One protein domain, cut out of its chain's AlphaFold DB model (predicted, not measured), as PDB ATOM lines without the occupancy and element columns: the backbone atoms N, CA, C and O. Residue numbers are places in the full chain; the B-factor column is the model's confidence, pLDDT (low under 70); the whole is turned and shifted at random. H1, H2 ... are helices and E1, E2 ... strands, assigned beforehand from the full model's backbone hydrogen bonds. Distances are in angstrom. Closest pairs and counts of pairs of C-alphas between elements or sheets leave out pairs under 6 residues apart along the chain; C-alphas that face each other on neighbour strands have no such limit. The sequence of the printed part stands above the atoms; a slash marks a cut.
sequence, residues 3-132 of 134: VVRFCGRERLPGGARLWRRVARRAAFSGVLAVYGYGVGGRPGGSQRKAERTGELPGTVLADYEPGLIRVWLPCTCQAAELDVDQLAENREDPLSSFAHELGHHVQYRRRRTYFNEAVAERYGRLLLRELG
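Overview. This is residues 3 to 132 of the 134 residues of an uncharacterized protein of Chloroflexi bacterium (UniProt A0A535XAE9). What does the model look like? A twisted sheet of four strands has the long helix H4 packed along one face, over E3 and E4, and H5 crosses H4 steeply. H1 runs beside part of H4 and only grazes the sheet, while H2 and H3 lie out from this core. What is it made of? The 130 printed residues hold, in chain order, E1 H1 E2 H2 E3 E4 H3 H4 H5, a mixed class, with the mixed sheet in the order E1 E2 E4 E3. The whole is compact, with a radius of gyration of the C-alphas of 14.7 A and spans of 39 by 33 by 25 A.

Along the chain. Where does the first half run? E1, residues 3 to 5, begins at C-alpha 3 (41.782, -5.958, 3.282). H1, residues 15 to 25, spans 16.4 A, and E2, residues 31 to 37, spans 18.9 A. H2 is residues 46 to 53. What follows? E3 is residues 62 to 65, E4, residues 68 to 74, spans 19.8 A, and H3 is residues 84 to 89. H4, residues 94 to 111, spans 25.8 A, and H5, residues 117 to 130, spans 19.9 A and ends at C-alpha 130 (39.136, -24.214, 16.904).

Arrangement. How do the strands pair? E1 and E2 are parallel, with N 4 and O 32 2.9 A apart. E2 and E4 are parallel, with N 33 and O 69 2.8 A apart. E4 and E3 form an antiparallel hairpin, with N 63 and O 70 2.9 A apart. What is on the sheet? H4 has a height over the sheet of 7.9 A and runs along the strands, at 15 degrees to E3 on the local plane; the closest C-alphas of E3 and H4 are those of Ala 62 and Ser 97, 5.3 A. E1, H1 and E2 form a strand-helix-strand unit, two parallel neighbour strands with a helix between, and its crossover is left-handed. How do the helices meet? H4 and H5 touch at a steep tilt of 63 degrees, opposite ways, closest at the C-alphas of Gly 103 and Ala 120, 4.0 A. H1 touches residues 95 to 102 of H4 alone, at a shallow tilt of 24 degrees, the same way, closest at the C-alphas of Ala 23 and Leu 102, 7.1 A. Every O i to N i+4 pair is within hydrogen-bond range in H2, H3, H4 and H5, and 6 of 7 in H1.

Size, cuts and confidence. How far does it reach? The two C-alphas farthest apart, those of Glu 81 and Arg 111, are 42.1 A apart. Is it whole? The printed part has no cut, and none of the links is long. Where is confidence low? Residues 37 to 60 and 76 to 91 are under 70, and the mean pLDDT of the printed part is 79.3.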
ATOM      1  N   VAL A   3      40.817  -6.599   2.370       94.75
ATOM      2  CA  VAL A   3      41.782  -5.958   3.282       94.75
ATOM      3  C   VAL A   3      42.181  -4.617   2.681       94.75
ATOM      4  O   VAL A   3      42.621  -4.585   1.533       94.75
ATOM      5  N   VAL A   4      42.015  -3.540   3.443       90.25
ATOM      6  CA  VAL A   4      42.429  -2.180   3.086       90.25
ATOM      7  C   VAL A   4      43.473  -1.737   4.099       90.25
ATOM      8  O   VAL A   4      43.253  -1.853   5.297       90.25
ATOM      9  N   ARG A   5      44.618  -1.272   3.609       86.50
ATOM     10  CA  ARG A   5      45.755  -0.802   4.405       86.50
ATOM     11  C   ARG A   5      45.903   0.695   4.203       86.50
ATOM     12  O   ARG A   5      45.848   1.128   3.054       86.50
ATOM     13  N   PHE A   6      46.074   1.455   5.276       80.75
ATOM     14  CA  PHE A   6      46.108   2.917   5.205       80.75
ATOM     15  C   PHE A   6      47.537   3.454   5.035       80.75
ATOM     16  O   PHE A   6      47.765   4.316   4.194       80.75
ATOM     17  N   CYS A   7      48.509   2.904   5.765       77.50
ATOM     18  CA  CYS A   7      49.940   3.184   5.627       77.50
ATOM     19  C   CYS A   7      50.581   2.354   4.489       77.50
ATOM     20  O   CYS A   7      51.666   2.673   4.006       77.50
ATOM     21  N   GLY A   8      49.942   1.254   4.063       76.62
ATOM     22  CA  GLY A   8      50.417   0.345   3.007       76.62
ATOM     23  C   GLY A   8      51.535  -0.601   3.460       76.62
ATOM     24  O   GLY A   8      51.770  -1.636   2.830       76.62
ATOM     25  N   ARG A   9      52.189  -0.280   4.581       77.38
ATOM     26  CA  ARG A   9      53.263  -1.061   5.203       77.38
ATOM     27  C   ARG A   9      52.796  -1.889   6.405       77.38
ATOM     28  O   ARG A   9      53.615  -2.611   6.969       77.38
ATOM     29  N   GLU A  10      51.510  -1.847   6.775       81.38
ATOM     30  CA  GLU A  10      50.980  -2.635   7.892       81.38
ATOM     31  C   GLU A  10      51.133  -4.133   7.627       81.38
ATOM     32  O   GLU A  10      50.701  -4.670   6.593       81.38
ATOM     33  N   ARG A  11      51.705  -4.841   8.602       82.38
ATOM     34  CA  ARG A  11      51.872  -6.292   8.553       82.38
ATOM     35  C   ARG A  11      50.882  -6.945   9.500       82.38
ATOM     36  O   ARG A  11      50.940  -6.733  10.698       82.38
ATOM     37  N   LEU A  12      50.000  -7.770   8.940       87.06
ATOM     38  CA  LEU A  12      49.100  -8.609   9.725       87.06
ATOM     39  C   LEU A  12      49.918  -9.732  10.390       87.06
ATOM     40  O   LEU A  12      50.532 -10.505   9.642       87.06
ATOM     41  N   PRO A  13      49.918  -9.857  11.731       85.06
ATOM     42  CA  PRO A  13      50.554 -10.972  12.433       85.06
ATOM     43  C   PRO A  13      50.060 -12.325  11.904       85.06
ATOM     44  O   PRO A  13      48.880 -12.481  11.591       85.06
ATOM     45  N   GLY A  14      50.964 -13.286  11.698       86.12
ATOM     46  CA  GLY A  14      50.632 -14.578  11.069       86.12
ATOM     47  C   GLY A  14      50.216 -14.499   9.585       86.12
ATOM     48  O   GLY A  14      49.855 -15.506   8.972       86.12
ATOM     49  N   GLY A  15      50.279 -13.312   8.974       90.06
ATOM     50  CA  GLY A  15      50.018 -13.077   7.558       90.06
ATOM     51  C   GLY A  15      48.533 -13.027   7.179       90.06
ATOM     52  O   GLY A  15      47.648 -13.593   7.815       90.06
ATOM     53  N   ALA A  16      48.231 -12.387   6.045       92.50
ATOM     54  CA  ALA A  16      46.849 -12.144   5.613       92.50
ATOM     55  C   ALA A  16      46.017 -13.421   5.364       92.50
ATOM     56  O   ALA A  16      44.787 -13.364   5.340       92.50
ATOM     57  N   ARG A  17      46.663 -14.577   5.139       95.06
ATOM     58  CA  ARG A  17      45.970 -15.864   4.959       95.06
ATOM     59  C   ARG A  17      45.281 -16.315   6.246       95.06
ATOM     60  O   ARG A  17      44.133 -16.749   6.171       95.06
ATOM     61  N   LEU A  18      45.944 -16.160   7.394       94.69
ATOM     62  CA  LEU A  18      45.390 -16.499   8.703       94.69
ATOM     63  C   LEU A  18      44.132 -15.674   8.988       94.69
ATOM     64  O   LEU A  18      43.053 -16.224   9.178       94.69
ATOM     65  N   TRP A  19      44.239 -14.356   8.861       96.19
ATOM     66  CA  TRP A  19      43.139 -13.413   9.070       96.19
ATOM     67  C   TRP A  19      41.929 -13.704   8.180       96.19
ATOM     68  O   TRP A  19      40.785 -13.713   8.631       96.19
ATOM     69  N   ARG A  20      42.166 -14.025   6.902       96.75
ATOM     70  CA  ARG A  20      41.096 -14.440   5.983       96.75
ATOM     71  C   ARG A  20      40.464 -15.775   6.375       96.75
ATOM     72  O   ARG A  20      39.261 -15.934   6.175       96.75
ATOM     73  N   ARG A  21      41.241 -16.729   6.896       96.44
ATOM     74  CA  ARG A  21      40.730 -18.019   7.388       96.44
ATOM     75  C   ARG A  21      39.816 -17.810   8.596       96.44
ATOM     76  O   ARG A  21      38.703 -18.332   8.588       96.44
ATOM     77  N   VAL A  22      40.245 -16.994   9.558       96.38
ATOM     78  CA  VAL A  22      39.459 -16.617  10.744       96.38
ATOM     79  C   VAL A  22      38.155 -15.918  10.323       96.38
ATOM     80  O   VAL A  22      37.067 -16.382  10.659       96.38
ATOM     81  N   ALA A  23      38.238 -14.902   9.457       97.12
ATOM     82  CA  ALA A  23      37.068 -14.200   8.917       97.12
ATOM     83  C   ALA A  23      36.073 -15.138   8.209       97.12
ATOM     84  O   ALA A  23      34.858 -15.024   8.374       97.12
ATOM     85  N   ARG A  24      36.583 -16.086   7.411       97.06
ATOM     86  CA  ARG A  24      35.756 -17.059   6.683       97.06
ATOM     87  C   ARG A  24      34.984 -17.962   7.638       97.06
ATOM     88  O   ARG A  24      33.813 -18.228   7.387       97.06
ATOM     89  N   ARG A  25      35.612 -18.406   8.728       96.50
ATOM     90  CA  ARG A  25      34.980 -19.271   9.733       96.50
ATOM     91  C   ARG A  25      33.819 -18.574  10.459       96.50
ATOM     92  O   ARG A  25      32.846 -19.246  10.795       96.50
ATOM     93  N   ALA A  26      33.878 -17.247  10.588       95.88
ATOM     94  CA  ALA A  26      32.786 -16.396  11.071       95.88
ATOM     95  C   ALA A  26      31.825 -15.900   9.967       95.88
ATOM     96  O   ALA A  26      30.935 -15.088  10.220       95.88
ATOM     97  N   ALA A  27      31.995 -16.369   8.724       96.88
ATOM     98  CA  ALA A  27      31.240 -15.922   7.555       96.88
ATOM     99  C   ALA A  27      31.208 -14.384   7.407       96.88
ATOM    100  O   ALA A  27      30.167 -13.787   7.111       96.88
ATOM    101  N   PHE A  28      32.354 -13.739   7.640       97.69
ATOM    102  CA  PHE A  28      32.560 -12.314   7.416       97.69
ATOM    103  C   PHE A  28      33.099 -12.056   6.003       97.69
ATOM    104  O   PHE A  28      34.206 -12.461   5.626       97.69
ATOM    105  N   SER A  29      32.303 -11.360   5.193       96.69
ATOM    106  CA  SER A  29      32.643 -10.995   3.814       96.69
ATOM    107  C   SER A  29      33.057  -9.530   3.644       96.69
ATOM    108  O   SER A  29      33.564  -9.208   2.571       96.69
ATOM    109  N   GLY A  30      32.930  -8.702   4.687       96.75
ATOM    110  CA  GLY A  30      33.113  -7.247   4.659       96.75
ATOM    111  C   GLY A  30      34.555  -6.751   4.514       96.75
ATOM    112  O   GLY A  30      35.430  -7.432   3.966       96.75
ATOM    113  N   VAL A  31      34.802  -5.532   4.984       97.50
ATOM    114  CA  VAL A  31      36.102  -4.859   4.907       97.50
ATOM    115  C   VAL A  31      36.850  -5.005   6.228       97.50
ATOM    116  O   VAL A  31      36.279  -4.798   7.289       97.50
ATOM    117  N   LEU A  32      38.135  -5.342   6.148       96.25
ATOM    118  CA  LEU A  32      39.102  -5.169   7.225       96.25
ATOM    119  C   LEU A  32      39.949  -3.935   6.900       96.25
ATOM    120  O   LEU A  32      40.759  -3.981   5.969       96.25
ATOM    121  N   ALA A  33      39.725  -2.850   7.632       90.31
ATOM    122  CA  ALA A  33      40.508  -1.625   7.571       90.31
ATOM    123  C   ALA A  33      41.659  -1.716   8.576       90.31
ATOM    124  O   ALA A  33      41.436  -1.809   9.780       90.31
ATOM    125  N   VAL A  34      42.885  -1.729   8.068       88.19
ATOM    126  CA  VAL A  34      44.102  -1.878   8.862       88.19
ATOM    127  C   VAL A  34      44.775  -0.522   8.961       88.19
ATOM    128  O   VAL A  34      45.166   0.043   7.938       88.19
ATOM    129  N   TYR A  35      44.897  -0.030  10.184       81.25
ATOM    130  CA  TYR A  35      45.537   1.232  10.508       81.25
ATOM    131  C   TYR A  35      46.876   0.965  11.180       81.25
ATOM    132  O   TYR A  35      46.975   0.148  12.096       81.25
ATOM    133  N   GLY A  36      47.902   1.679  10.731       75.31
ATOM    134  CA  GLY A  36      49.112   1.853  11.517       75.31
ATOM    135  C   GLY A  36      48.854   2.754  12.725       75.31
ATOM    136  O   GLY A  36      48.081   3.706  12.607       75.31
ATOM    137  N   TYR A  37      49.515   2.481  13.847       67.75
ATOM    138  CA  TYR A  37      49.803   3.498  14.859       67.75
ATOM    139  C   TYR A  37      51.291   3.496  15.242       67.75
ATOM    140  O   TYR A  37      51.957   2.460  15.157       67.75
ATOM    141  N   GLY A  38      51.811   4.678  15.596       52.91
ATOM    142  CA  GLY A  38      53.148   4.891  16.168       52.91
ATOM    143  C   GLY A  38      53.122   4.975  17.705       52.91
ATOM    144  O   GLY A  38      52.043   4.920  18.296       52.91
ATOM    145  N   VAL A  39      54.282   5.131  18.363       40.47
ATOM    146  CA  VAL A  39      54.386   5.287  19.831       40.47
ATOM    147  C   VAL A  39      53.490   6.449  20.266       40.47
ATOM    148  O   VAL A  39      53.616   7.563  19.765       40.47
ATOM    149  N   GLY A  40      52.534   6.176  21.158       45.06
ATOM    150  CA  GLY A  40      51.554   7.169  21.610       45.06
ATOM    151  C   GLY A  40      50.385   7.431  20.652       45.06
ATOM    152  O   GLY A  40      49.633   8.369  20.882       45.06
ATOM    153  N   GLY A  41      50.197   6.633  19.598       43.16
ATOM    154  CA  GLY A  41      49.068   6.732  18.673       43.16
ATOM    155  C   GLY A  41      47.893   5.858  19.099       43.16
ATOM    156  O   GLY A  41      47.617   4.837  18.478       43.16
ATOM    157  N   ARG A  42      47.171   6.232  20.154       52.25
ATOM    158  CA  ARG A  42      45.881   5.585  20.435       52.25
ATOM    159  C   ARG A  42      44.808   6.181  19.521       52.25
ATOM    160  O   ARG A  42      44.908   7.354  19.154       52.25
ATOM    161  N   PRO A  43      43.738   5.444  19.173       51.28
ATOM    162  CA  PRO A  43      42.567   6.062  18.562       51.28
ATOM    163  C   PRO A  43      42.123   7.223  19.462       51.28
ATOM    164  O   PRO A  43      41.876   7.025  20.650       51.28
ATOM    165  N   GLY A  44      42.079   8.444  18.921       43.47
ATOM    166  CA  GLY A  44      42.120   9.701  19.685       43.47
ATOM    167  C   GLY A  44      41.017   9.958  20.729       43.47
ATOM    168  O   GLY A  44      40.971  11.054  21.280       43.47
ATOM    169  N   GLY A  45      40.121   9.009  21.007       45.25
ATOM    170  CA  GLY A  45      39.192   9.036  22.141       45.25
ATOM    171  C   GLY A  45      39.737   8.369  23.413       45.25
ATOM    172  O   GLY A  45      39.519   8.882  24.510       45.25
ATOM    173  N   SER A  46      40.482   7.265  23.293       49.25
ATOM    174  CA  SER A  46      41.004   6.518  24.450       49.25
ATOM    175  C   SER A  46      42.243   7.175  25.063       49.25
ATOM    176  O   SER A  46      42.409   7.137  26.278       49.25
ATOM    177  N   GLN A  47      43.052   7.870  24.254       45.38
ATOM    178  CA  GLN A  47      44.168   8.696  24.732       45.38
ATOM    179  C   GLN A  47      43.698   9.826  25.643       45.38
ATOM    180  O   GLN A  47      44.115   9.910  26.791       45.38
ATOM    181  N   ARG A  48      42.730  10.616  25.163       46.31
ATOM    182  CA  ARG A  48      42.148  11.739  25.910       46.31
ATOM    183  C   ARG A  48      41.424  11.292  27.178       46.31
ATOM    184  O   ARG A  48      41.357  12.040  28.148       46.31
ATOM    185  N   LYS A  49      40.858  10.079  27.182       43.78
ATOM    186  CA  LYS A  49      40.271   9.480  28.386       43.78
ATOM    187  C   LYS A  49      41.362   9.109  29.392       43.78
ATOM    188  O   LYS A  49      41.245   9.532  30.533       43.78
ATOM    189  N   ALA A  50      42.417   8.415  28.963       48.81
ATOM    190  CA  ALA A  50      43.523   8.007  29.831       48.81
ATOM    191  C   ALA A  50      44.303   9.196  30.419       48.81
ATOM    192  O   ALA A  50      44.598   9.207  31.608       48.81
ATOM    193  N   GLU A  51      44.563  10.231  29.616       46.06
ATOM    194  CA  GLU A  51      45.187  11.486  30.067       46.06
ATOM    195  C   GLU A  51      44.345  12.204  31.132       46.06
ATOM    196  O   GLU A  51      44.888  12.847  32.025       46.06
ATOM    197  N   ARG A  52      43.014  12.078  31.064       47.62
ATOM    198  CA  ARG A  52      42.086  12.706  32.014       47.62
ATOM    199  C   ARG A  52      41.863  11.878  33.279       47.62
ATOM    200  O   ARG A  52      41.598  12.461  34.325       47.62
ATOM    201  N   THR A  53      41.877  10.550  33.186       46.91
ATOM    202  CA  THR A  53      41.475   9.670  34.297       46.91
ATOM    203  C   THR A  53      42.640   8.973  34.987       46.91
ATOM    204  O   THR A  53      42.416   8.353  36.019       46.91
ATOM    205  N   GLY A  54      43.860   9.015  34.439       35.28
ATOM    206  CA  GLY A  54      45.016   8.264  34.958       35.28
ATOM    207  C   GLY A  54      44.895   6.740  34.807       35.28
ATOM    208  O   GLY A  54      45.862   6.012  35.011       35.28
ATOM    209  N   GLU A  55      43.720   6.253  34.411       37.47
ATOM    210  CA  GLU A  55      43.436   4.859  34.109       37.47
ATOM    211  C   GLU A  55      43.746   4.565  32.645       37.47
ATOM    212  O   GLU A  55      43.276   5.249  31.732       37.47
ATOM    213  N   LEU A  56      44.503   3.496  32.432       43.06
ATOM    214  CA  LEU A  56      44.753   2.900  31.132       43.06
ATOM    215  C   LEU A  56      43.782   1.729  30.936       43.06
ATOM    216  O   LEU A  56      44.123   0.604  31.301       43.06
ATOM    217  N   PRO A  57      42.561   1.940  30.404       47.28
ATOM    218  CA  PRO A  57      41.789   0.812  29.901       47.28
ATOM    219  C   PRO A  57      42.607   0.151  28.782       47.28
ATOM    220  O   PRO A  57      43.216   0.869  27.983       47.28
ATOM    221  N   GLY A  58      42.644  -1.186  28.750       53.03
ATOM    222  CA  GLY A  58      43.393  -1.950  27.744       53.03
ATOM    223  C   GLY A  58      43.137  -1.435  26.325       53.03
ATOM    224  O   GLY A  58      42.044  -0.943  26.019       53.03
ATOM    225  N   THR A  59      44.156  -1.479  25.471       58.19
ATOM    226  CA  THR A  59      44.079  -0.882  24.141       58.19
ATOM    227  C   THR A  59      43.039  -1.628  23.311       58.19
ATOM    228  O   THR A  59      43.161  -2.816  23.029       58.19
ATOM    229  N   VAL A  60      41.993  -0.916  22.895       66.19
ATOM    230  CA  VAL A  60      41.036  -1.418  21.907       66.19
ATOM    231  C   VAL A  60      41.759  -1.487  20.561       66.19
ATOM    232  O   VAL A  60      41.936  -0.472  19.887       66.19
ATOM    233  N   LEU A  61      42.237  -2.679  20.204       78.75
ATOM    234  CA  LEU A  61      42.982  -2.927  18.964       78.75
ATOM    235  C   LEU A  61      42.082  -3.260  17.774       78.75
ATOM    236  O   LEU A  61      42.580  -3.365  16.650       78.75
ATOM    237  N   ALA A  62      40.775  -3.394  17.988       85.62
ATOM    238  CA  ALA A  62      39.807  -3.593  16.928       85.62
ATOM    239  C   ALA A  62      38.444  -2.979  17.274       85.62
ATOM    240  O   ALA A  62      38.150  -2.746  18.437       85.62
ATOM    241  N   ASP A  63      37.653  -2.675  16.251       88.19
ATOM    242  CA  ASP A  63      36.302  -2.122  16.375       88.19
ATOM    243  C   ASP A  63      35.413  -2.650  15.243       88.19
ATOM    244  O   ASP A  63      35.891  -2.868  14.118       88.19
ATOM    245  N   TYR A  64      34.125  -2.833  15.531       91.25
ATOM    246  CA  TYR A  64      33.135  -3.375  14.608       91.25
ATOM    247  C   TYR A  64      31.996  -2.405  14.294       91.25
ATOM    248  O   TYR A  64      31.246  -1.942  15.155       91.25
ATOM    249  N   GLU A  65      31.753  -2.268  12.994       91.31
ATOM    250  CA  GLU A  65      30.506  -1.773  12.424       91.31
ATOM    251  C   GLU A  65      29.955  -2.787  11.409       91.31
ATOM    252  O   GLU A  65      30.706  -3.577  10.826       91.31
ATOM    253  N   PRO A  66      28.642  -2.776  11.114       94.44
ATOM    254  CA  PRO A  66      28.061  -3.637  10.090       94.44
ATOM    255  C   PRO A  66      28.811  -3.602   8.746       94.44
ATOM    256  O   PRO A  66      28.680  -2.679   7.949       94.44
ATOM    257  N   GLY A  67      29.572  -4.666   8.470       94.56
ATOM    258  CA  GLY A  67      30.342  -4.826   7.233       94.56
ATOM    259  C   GLY A  67      31.773  -4.271   7.263       94.56
ATOM    260  O   GLY A  67      32.489  -4.446   6.274       94.56
ATOM    261  N   LEU A  68      32.217  -3.685   8.375       94.81
ATOM    262  CA  LEU A  68      33.549  -3.114   8.550       94.81
ATOM    263  C   LEU A  68      34.135  -3.532   9.901       94.81
ATOM    264  O   LEU A  68      33.521  -3.345  10.940       94.81
ATOM    265  N   ILE A  69      35.352  -4.063   9.874       94.38
ATOM    266  CA  ILE A  69      36.174  -4.210  11.071       94.38
ATOM    267  C   ILE A  69      37.399  -3.323  10.899       94.38
ATOM    268  O   ILE A  69      38.074  -3.388   9.866       94.38
ATOM    269  N   ARG A  70      37.674  -2.487  11.894       90.94
ATOM    270  CA  ARG A  70      38.889  -1.676  11.982       90.94
ATOM    271  C   ARG A  70      39.859  -2.381  12.910       90.94
ATOM    272  O   ARG A  70      39.428  -2.932  13.912       90.94
ATOM    273  N   VAL A  71      41.139  -2.396  12.562       88.25
ATOM    274  CA  VAL A  71      42.198  -2.954  13.407       88.25
ATOM    275  C   VAL A  71      43.393  -2.026  13.398       88.25
ATOM    276  O   VAL A  71      43.793  -1.531  12.341       88.25
ATOM    277  N   TRP A  72      43.972  -1.836  14.573       84.00
ATOM    278  CA  TRP A  72      45.169  -1.041  14.787       84.00
ATOM    279  C   TRP A  72      46.361  -1.966  15.000       84.00
ATOM    280  O   TRP A  72      46.320  -2.874  15.826       84.00
ATOM    281  N   LEU A  73      47.416  -1.754  14.215       79.25
ATOM    282  CA  LEU A  73      48.660  -2.514  14.276       79.25
ATOM    283  C   LEU A  73      49.846  -1.553  14.368       79.25
ATOM    284  O   LEU A  73      49.818  -0.494  13.732       79.25
ATOM    285  N   PRO A  74      50.937  -1.948  15.034       73.50
ATOM    286  CA  PRO A  74      52.208  -1.254  14.886       73.50
ATOM    287  C   PRO A  74      52.618  -1.158  13.401       73.50
ATOM    288  O   PRO A  74      52.670  -2.167  12.687       73.50
ATOM    289  N   CYS A  75      52.900   0.054  12.905       72.12
ATOM    290  CA  CYS A  75      53.377   0.281  11.529       72.12
ATOM    291  C   CYS A  75      54.701   1.056  11.536       72.12
ATOM    292  O   CYS A  75      54.772   2.199  11.982       72.12
ATOM    293  N   THR A  76      55.742   0.471  10.932       63.09
ATOM    294  CA  THR A  76      57.111   1.023  10.917       63.09
ATOM    295  C   THR A  76      57.252   2.371  10.206       63.09
ATOM    296  O   THR A  76      58.258   3.049  10.380       63.09
ATOM    297  N   CYS A  77      56.278   2.795   9.392       65.81
ATOM    298  CA  CYS A  77      56.329   4.109   8.738       65.81
ATOM    299  C   CYS A  77      55.730   5.260   9.549       65.81
ATOM    300  O   CYS A  77      55.802   6.394   9.091       65.81
ATOM    301  N   GLN A  78      55.158   4.992  10.727       58.16
ATOM    302  CA  GLN A  78      54.601   6.022  11.610       58.16
ATOM    303  C   GLN A  78      55.498   6.321  12.824       58.16
ATOM    304  O   GLN A  78      55.007   6.762  13.855       58.16
ATOM    305  N   ALA A  79      56.816   6.117  12.683       45.91
ATOM    306  CA  ALA A  79      57.825   6.409  13.707       45.91
ATOM    307  C   ALA A  79      57.591   5.684  15.047       45.91
ATOM    308  O   ALA A  79      57.606   6.286  16.115       45.91
ATOM    309  N   ALA A  80      57.415   4.366  14.981       46.50
ATOM    310  CA  ALA A  80      57.636   3.490  16.119       46.50
ATOM    311  C   ALA A  80      58.674   2.445  15.727       46.50
ATOM    312  O   ALA A  80      58.510   1.753  14.714       46.50
ATOM    313  N   GLU A  81      59.719   2.316  16.541       48.50
ATOM    314  CA  GLU A  81      60.301   1.000  16.771       48.50
ATOM    315  C   GLU A  81      59.121   0.063  17.036       48.50
ATOM    316  O   GLU A  81      58.211   0.387  17.797       48.50
ATOM    317  N   LEU A  82      59.029  -1.001  16.247       50.41
ATOM    318  CA  LEU A  82      57.952  -1.974  16.308       50.41
ATOM    319  C   LEU A  82      57.926  -2.563  17.724       50.41
ATOM    320  O   LEU A  82      58.632  -3.532  17.974       50.41
ATOM    321  N   ASP A  83      57.141  -1.988  18.631       63.31
ATOM    322  CA  ASP A  83      57.130  -2.427  20.024       63.31
ATOM    323  C   ASP A  83      56.145  -3.590  20.203       63.31
ATOM    324  O   ASP A  83      55.097  -3.517  20.848       63.31
ATOM    325  N   VAL A  84      56.454  -4.678  19.494       60.06
ATOM    326  CA  VAL A  84      55.827  -5.991  19.690       60.06
ATOM    327  C   VAL A  84      56.009  -6.443  21.137       60.06
ATOM    328  O   VAL A  84      55.138  -7.140  21.655       60.06
ATOM    329  N   ASP A  85      57.087  -6.005  21.786       60.75
ATOM    330  CA  ASP A  85      57.387  -6.315  23.176       60.75
ATOM    331  C   ASP A  85      56.375  -5.637  24.113       60.75
ATOM    332  O   ASP A  85      55.793  -6.317  24.950       60.75
ATOM    333  N   GLN A  86      56.006  -4.372  23.887       63.06
ATOM    334  CA  GLN A  86      54.943  -3.690  24.636       63.06
ATOM    335  C   GLN A  86      53.556  -4.316  24.426       63.06
ATOM    336  O   GLN A  86      52.767  -4.409  25.369       63.06
ATOM    337  N   LEU A  87      53.234  -4.779  23.212       65.94
ATOM    338  CA  LEU A  87      52.007  -5.556  22.986       65.94
ATOM    339  C   LEU A  87      52.033  -6.877  23.768       65.94
ATOM    340  O   LEU A  87      51.038  -7.245  24.393       65.94
ATOM    341  N   ALA A  88      53.171  -7.572  23.777       65.62
ATOM    342  CA  ALA A  88      53.344  -8.814  24.520       65.62
ATOM    343  C   ALA A  88      53.266  -8.598  26.044       65.62
ATOM    344  O   ALA A  88      52.579  -9.358  26.731       65.62
ATOM    345  N   GLU A  89      53.897  -7.545  26.569       64.19
ATOM    346  CA  GLU A  89      53.845  -7.138  27.980       64.19
ATOM    347  C   GLU A  89      52.411  -6.838  28.428       64.19
ATOM    348  O   GLU A  89      51.967  -7.320  29.474       64.19
ATOM    349  N   ASN A  90      51.650  -6.125  27.593       62.91
ATOM    350  CA  ASN A  90      50.246  -5.804  27.859       62.91
ATOM    351  C   ASN A  90      49.284  -6.964  27.551       62.91
ATOM    352  O   ASN A  90      48.081  -6.843  27.795       62.91
ATOM    353  N   ARG A  91      49.789  -8.103  27.049       65.94
ATOM    354  CA  ARG A  91      48.995  -9.252  26.572       65.94
ATOM    355  C   ARG A  91      47.945  -8.853  25.528       65.94
ATOM    356  O   ARG A  91      46.850  -9.414  25.482       65.94
ATOM    357  N   GLU A  92      48.280  -7.874  24.701       74.50
ATOM    358  CA  GLU A  92      47.423  -7.335  23.658       74.50
ATOM    359  C   GLU A  92      47.727  -8.032  22.322       74.50
ATOM    360  O   GLU A  92      48.821  -7.915  21.773       74.50
ATOM    361  N   ASP A  93      46.748  -8.764  21.780       84.50
ATOM    362  CA  ASP A  93      46.859  -9.445  20.485       84.50
ATOM    363  C   ASP A  93      45.819  -8.896  19.492       84.50
ATOM    364  O   ASP A  93      44.616  -9.136  19.660       84.50
ATOM    365  N   PRO A  94      46.250  -8.216  18.412       86.56
ATOM    366  CA  PRO A  94      45.341  -7.725  17.384       86.56
ATOM    367  C   PRO A  94      44.489  -8.820  16.732       86.56
ATOM    368  O   PRO A  94      43.380  -8.539  16.273       86.56
ATOM    369  N   LEU A  95      44.991 -10.058  16.645       91.50
ATOM    370  CA  LEU A  95      44.228 -11.167  16.075       91.50
ATOM    371  C   LEU A  95      43.104 -11.616  17.019       91.50
ATOM    372  O   LEU A  95      41.993 -11.874  16.549       91.50
ATOM    373  N   SER A  96      43.366 -11.657  18.324       91.81
ATOM    374  CA  SER A  96      42.359 -11.844  19.372       91.81
ATOM    375  C   SER A  96      41.290 -10.754  19.335       91.81
ATOM    376  O   SER A  96      40.104 -11.077  19.241       91.81
ATOM    377  N   SER A  97      41.678  -9.474  19.273       91.19
ATOM    378  CA  SER A  97      40.716  -8.368  19.141       91.19
ATOM    379  C   SER A  97      39.899  -8.477  17.852       91.19
ATOM    380  O   SER A  97      38.681  -8.356  17.868       91.19
ATOM    381  N   PHE A  98      40.519  -8.825  16.725       94.88
ATOM    382  CA  PHE A  98      39.780  -9.097  15.492       94.88
ATOM    383  C   PHE A  98      38.780 -10.259  15.632       94.88
ATOM    384  O   PHE A  98      37.665 -10.191  15.108       94.88
ATOM    385  N   ALA A  99      39.154 -11.336  16.324       96.12
ATOM    386  CA  ALA A  99      38.266 -12.467  16.572       96.12
ATOM    387  C   ALA A  99      37.091 -12.096  17.491       96.12
ATOM    388  O   ALA A  99      35.979 -12.587  17.276       96.12
ATOM    389  N   HIS A 100      37.321 -11.213  18.463       95.25
ATOM    390  CA  HIS A 100      36.283 -10.600  19.287       95.25
ATOM    391  C   HIS A 100      35.267  -9.837  18.412       95.25
ATOM    392  O   HIS A 100      34.074 -10.150  18.447       95.25
ATOM    393  N   GLU A 101      35.725  -8.960  17.510       96.62
ATOM    394  CA  GLU A 101      34.850  -8.213  16.584       96.62
ATOM    395  C   GLU A 101      34.035  -9.112  15.641       96.62
ATOM    396  O   GLU A 101      32.888  -8.823  15.284       96.62
ATOM    397  N   LEU A 102      34.576 -10.270  15.253       97.75
ATOM    398  CA  LEU A 102      33.804 -11.266  14.506       97.75
ATOM    399  C   LEU A 102      32.644 -11.846  15.327       97.75
ATOM    400  O   LEU A 102      31.623 -12.243  14.757       97.75
ATOM    401  N   GLY A 103      32.762 -11.868  16.652       97.19
ATOM    402  CA  GLY A 103      31.665 -12.180  17.557       97.19
ATOM    403  C   GLY A 103      30.536 -11.153  17.471       97.19
ATOM    404  O   GLY A 103      29.373 -11.546  17.337       97.19
ATOM    405  N   HIS A 104      30.856  -9.858  17.452       97.25
ATOM    406  CA  HIS A 104      29.879  -8.790  17.209       97.25
ATOM    407  C   HIS A 104      29.209  -8.923  15.839       97.25
ATOM    408  O   HIS A 104      27.981  -8.843  15.732       97.25
ATOM    409  N   HIS A 105      29.972  -9.272  14.800       97.62
ATOM    410  CA  HIS A 105      29.411  -9.585  13.484       97.62
ATOM    411  C   HIS A 105      28.389 -10.724  13.517       97.62
ATOM    412  O   HIS A 105      27.306 -10.618  12.932       97.62
ATOM    413  N   VAL A 106      28.691 -11.819  14.217       97.19
ATOM    414  CA  VAL A 106      27.764 -12.954  14.340       97.19
ATOM    415  C   VAL A 106      26.495 -12.564  15.096       97.19
ATOM    416  O   VAL A 106      25.404 -12.993  14.708       97.19
ATOM    417  N   GLN A 107      26.608 -11.732  16.133       96.81
ATOM    418  CA  GLN A 107      25.445 -11.181  16.829       96.81
ATOM    419  C   GLN A 107      24.588 -10.335  15.885       96.81
ATOM    420  O   GLN A 107      23.394 -10.612  15.737       96.81
ATOM    421  N   TYR A 108      25.203  -9.388  15.168       96.94
ATOM    422  CA  TYR A 108      24.496  -8.503  14.246       96.94
ATOM    423  C   TYR A 108      23.774  -9.283  13.145       96.94
ATOM    424  O   TYR A 108      22.600  -9.032  12.870       96.94
ATOM    425  N   ARG A 109      24.423 -10.296  12.558       95.69
ATOM    426  CA  ARG A 109      23.796 -11.157  11.542       95.69
ATOM    427  C   ARG A 109      22.552 -11.886  12.045       95.69
ATOM    428  O   ARG A 109      21.670 -12.167  11.240       95.69
ATOM    429  N   ARG A 110      22.496 -12.222  13.336       94.81
ATOM    430  CA  ARG A 110      21.389 -12.980  13.936       94.81
ATOM    431  C   ARG A 110      20.284 -12.088  14.488       94.81
ATOM    432  O   ARG A 110      19.122 -12.459  14.400       94.81
ATOM    433  N   ARG A 111      20.644 -10.959  15.098       95.00
ATOM    434  CA  ARG A 111      19.735 -10.150  15.928       95.00
ATOM    435  C   ARG A 111      19.623  -8.694  15.496       95.00
ATOM    436  O   ARG A 111      18.838  -7.961  16.082       95.00
ATOM    437  N   ARG A 112      20.411  -8.264  14.502       94.94
ATOM    438  CA  ARG A 112      20.565  -6.853  14.099       94.94
ATOM    439  C   ARG A 112      21.020  -5.930  15.238       94.94
ATOM    440  O   ARG A 112      20.905  -4.716  15.135       94.94
ATOM    441  N   THR A 113      21.613  -6.510  16.277       91.06
ATOM    442  CA  THR A 113      22.243  -5.845  17.421       91.06
ATOM    443  C   THR A 113      23.546  -6.569  17.747       91.06
ATOM    444  O   THR A 113      23.680  -7.757  17.438       91.06
ATOM    445  N   TYR A 114      24.518  -5.868  18.333       91.06
ATOM    446  CA  TYR A 114      25.844  -6.437  18.592       91.06
ATOM    447  C   TYR A 114      26.497  -5.958  19.889       91.06
ATOM    448  O   TYR A 114      27.690  -6.105  20.040       91.06
ATOM    449  N   PHE A 115      25.752  -5.435  20.859       89.81
ATOM    450  CA  PHE A 115      26.335  -4.813  22.061       89.81
ATOM    451  C   PHE A 115      26.709  -5.796  23.191       89.81
ATOM    452  O   PHE A 115      26.946  -5.371  24.318       89.81
ATOM    453  N   ASN A 116      26.678  -7.115  22.959       92.69
ATOM    454  CA  ASN A 116      26.985  -8.090  24.010       92.69
ATOM    455  C   ASN A 116      28.467  -8.495  23.978       92.69
ATOM    456  O   ASN A 116      28.845  -9.449  23.295       92.69
ATOM    457  N   GLU A 117      29.271  -7.793  24.772       92.38
ATOM    458  CA  GLU A 117      30.713  -8.022  24.948       92.38
ATOM    459  C   GLU A 117      31.043  -9.457  25.374       92.38
ATOM    460  O   GLU A 117      31.921 -10.105  24.811       92.38
ATOM    461  N   ALA A 118      30.290 -10.024  26.323       93.00
ATOM    462  CA  ALA A 118      30.557 -11.371  26.834       93.00
ATOM    463  C   ALA A 118      30.382 -12.454  25.754       93.00
ATOM    464  O   ALA A 118      31.116 -13.448  25.721       93.00
ATOM    465  N   VAL A 119      29.406 -12.274  24.857       93.50
ATOM    466  CA  VAL A 119      29.198 -13.168  23.712       93.50
ATOM    467  C   VAL A 119      30.307 -12.992  22.679       93.50
ATOM    468  O   VAL A 119      30.784 -14.002  22.161       93.50
ATOM    469  N   ALA A 120      30.715 -11.755  22.388       94.12
ATOM    470  CA  ALA A 120      31.792 -11.472  21.443       94.12
ATOM    471  C   ALA A 120      33.122 -12.077  21.911       94.12
ATOM    472  O   ALA A 120      33.729 -12.876  21.196       94.12
ATOM    473  N   GLU A 121      33.466 -11.839  23.173       94.06
ATOM    474  CA  GLU A 121      34.650 -12.368  23.843       94.06
ATOM    475  C   GLU A 121      34.680 -13.903  23.861       94.06
ATOM    476  O   GLU A 121      35.680 -14.550  23.535       94.06
ATOM    477  N   ARG A 122      33.561 -14.540  24.229       95.38
ATOM    478  CA  ARG A 122      33.469 -16.007  24.215       95.38
ATOM    479  C   ARG A 122      33.588 -16.560  22.797       95.38
ATOM    480  O   ARG A 122      34.234 -17.591  22.609       95.38
ATOM    481  N   TYR A 123      32.956 -15.913  21.822       96.00
ATOM    482  CA  TYR A 123      32.999 -16.349  20.432       96.00
ATOM    483  C   TYR A 123      34.419 -16.268  19.864       96.00
ATOM    484  O   TYR A 123      34.897 -17.263  19.322       96.00
ATOM    485  N   GLY A 124      35.100 -15.132  20.035       94.94
ATOM    486  CA  GLY A 124      36.459 -14.916  19.536       94.94
ATOM    487  C   GLY A 124      37.450 -15.947  20.073       94.94
ATOM    488  O   GLY A 124      38.140 -16.609  19.294       94.94
ATOM    489  N   ARG A 125      37.443 -16.187  21.391       94.50
ATOM    490  CA  ARG A 125      38.313 -17.199  22.018       94.50
ATOM    491  C   ARG A 125      38.062 -18.613  21.494       94.50
ATOM    492  O   ARG A 125      39.008 -19.336  21.188       94.50
ATOM    493  N   LEU A 126      36.796 -19.020  21.371       96.06
ATOM    494  CA  LEU A 126      36.453 -20.339  20.825       96.06
ATOM    495  C   LEU A 126      36.871 -20.465  19.356       96.06
ATOM    496  O   LEU A 126      37.418 -21.492  18.965       96.06
ATOM    497  N   LEU A 127      36.661 -19.411  18.568       95.56
ATOM    498  CA  LEU A 127      37.023 -19.365  17.158       95.56
ATOM    499  C   LEU A 127      38.527 -19.580  16.938       95.56
ATOM    500  O   LEU A 127      38.911 -20.370  16.076       95.56
ATOM    501  N   LEU A 128      39.375 -18.890  17.705       94.25
ATOM    502  CA  LEU A 128      40.829 -19.036  17.597       94.25
ATOM    503  C   LEU A 128      41.294 -20.421  18.051       94.25
ATOM    504  O   LEU A 128      42.055 -21.076  17.333       94.25
ATOM    505  N   ARG A 129      40.738 -20.925  19.161       94.50
ATOM    506  CA  ARG A 129      41.017 -22.278  19.660       94.50
ATOM    507  C   ARG A 129      40.688 -23.358  18.625       94.50
ATOM    508  O   ARG A 129      41.496 -24.254  18.407       94.50
ATOM    509  N   GLU A 130      39.534 -23.272  17.965       93.44
ATOM    510  CA  GLU A 130      39.136 -24.214  16.904       93.44
ATOM    511  C   GLU A 130      40.089 -24.204  15.699       93.44
ATOM    512  O   GLU A 130      40.193 -25.190  14.970       93.44
ATOM    513  N   LEU A 131      40.775 -23.084  15.463       91.19
ATOM    514  CA  LEU A 131      41.717 -22.924  14.360       91.19
ATOM    515  C   LEU A 131      43.161 -23.270  14.744       91.19
ATOM    516  O   LEU A 131      44.028 -23.202  13.868       91.19
ATOM    517  N   GLY A 132      43.408 -23.671  15.996       89.00
ATOM    518  CA  GLY A 132      44.744 -23.971  16.511       89.00
ATOM    519  C   GLY A 132      45.633 -22.732  16.616       89.00
ATOM    520  O   GLY A 132      46.841 -22.835  16.439       89.00
TER     521      GLY A 132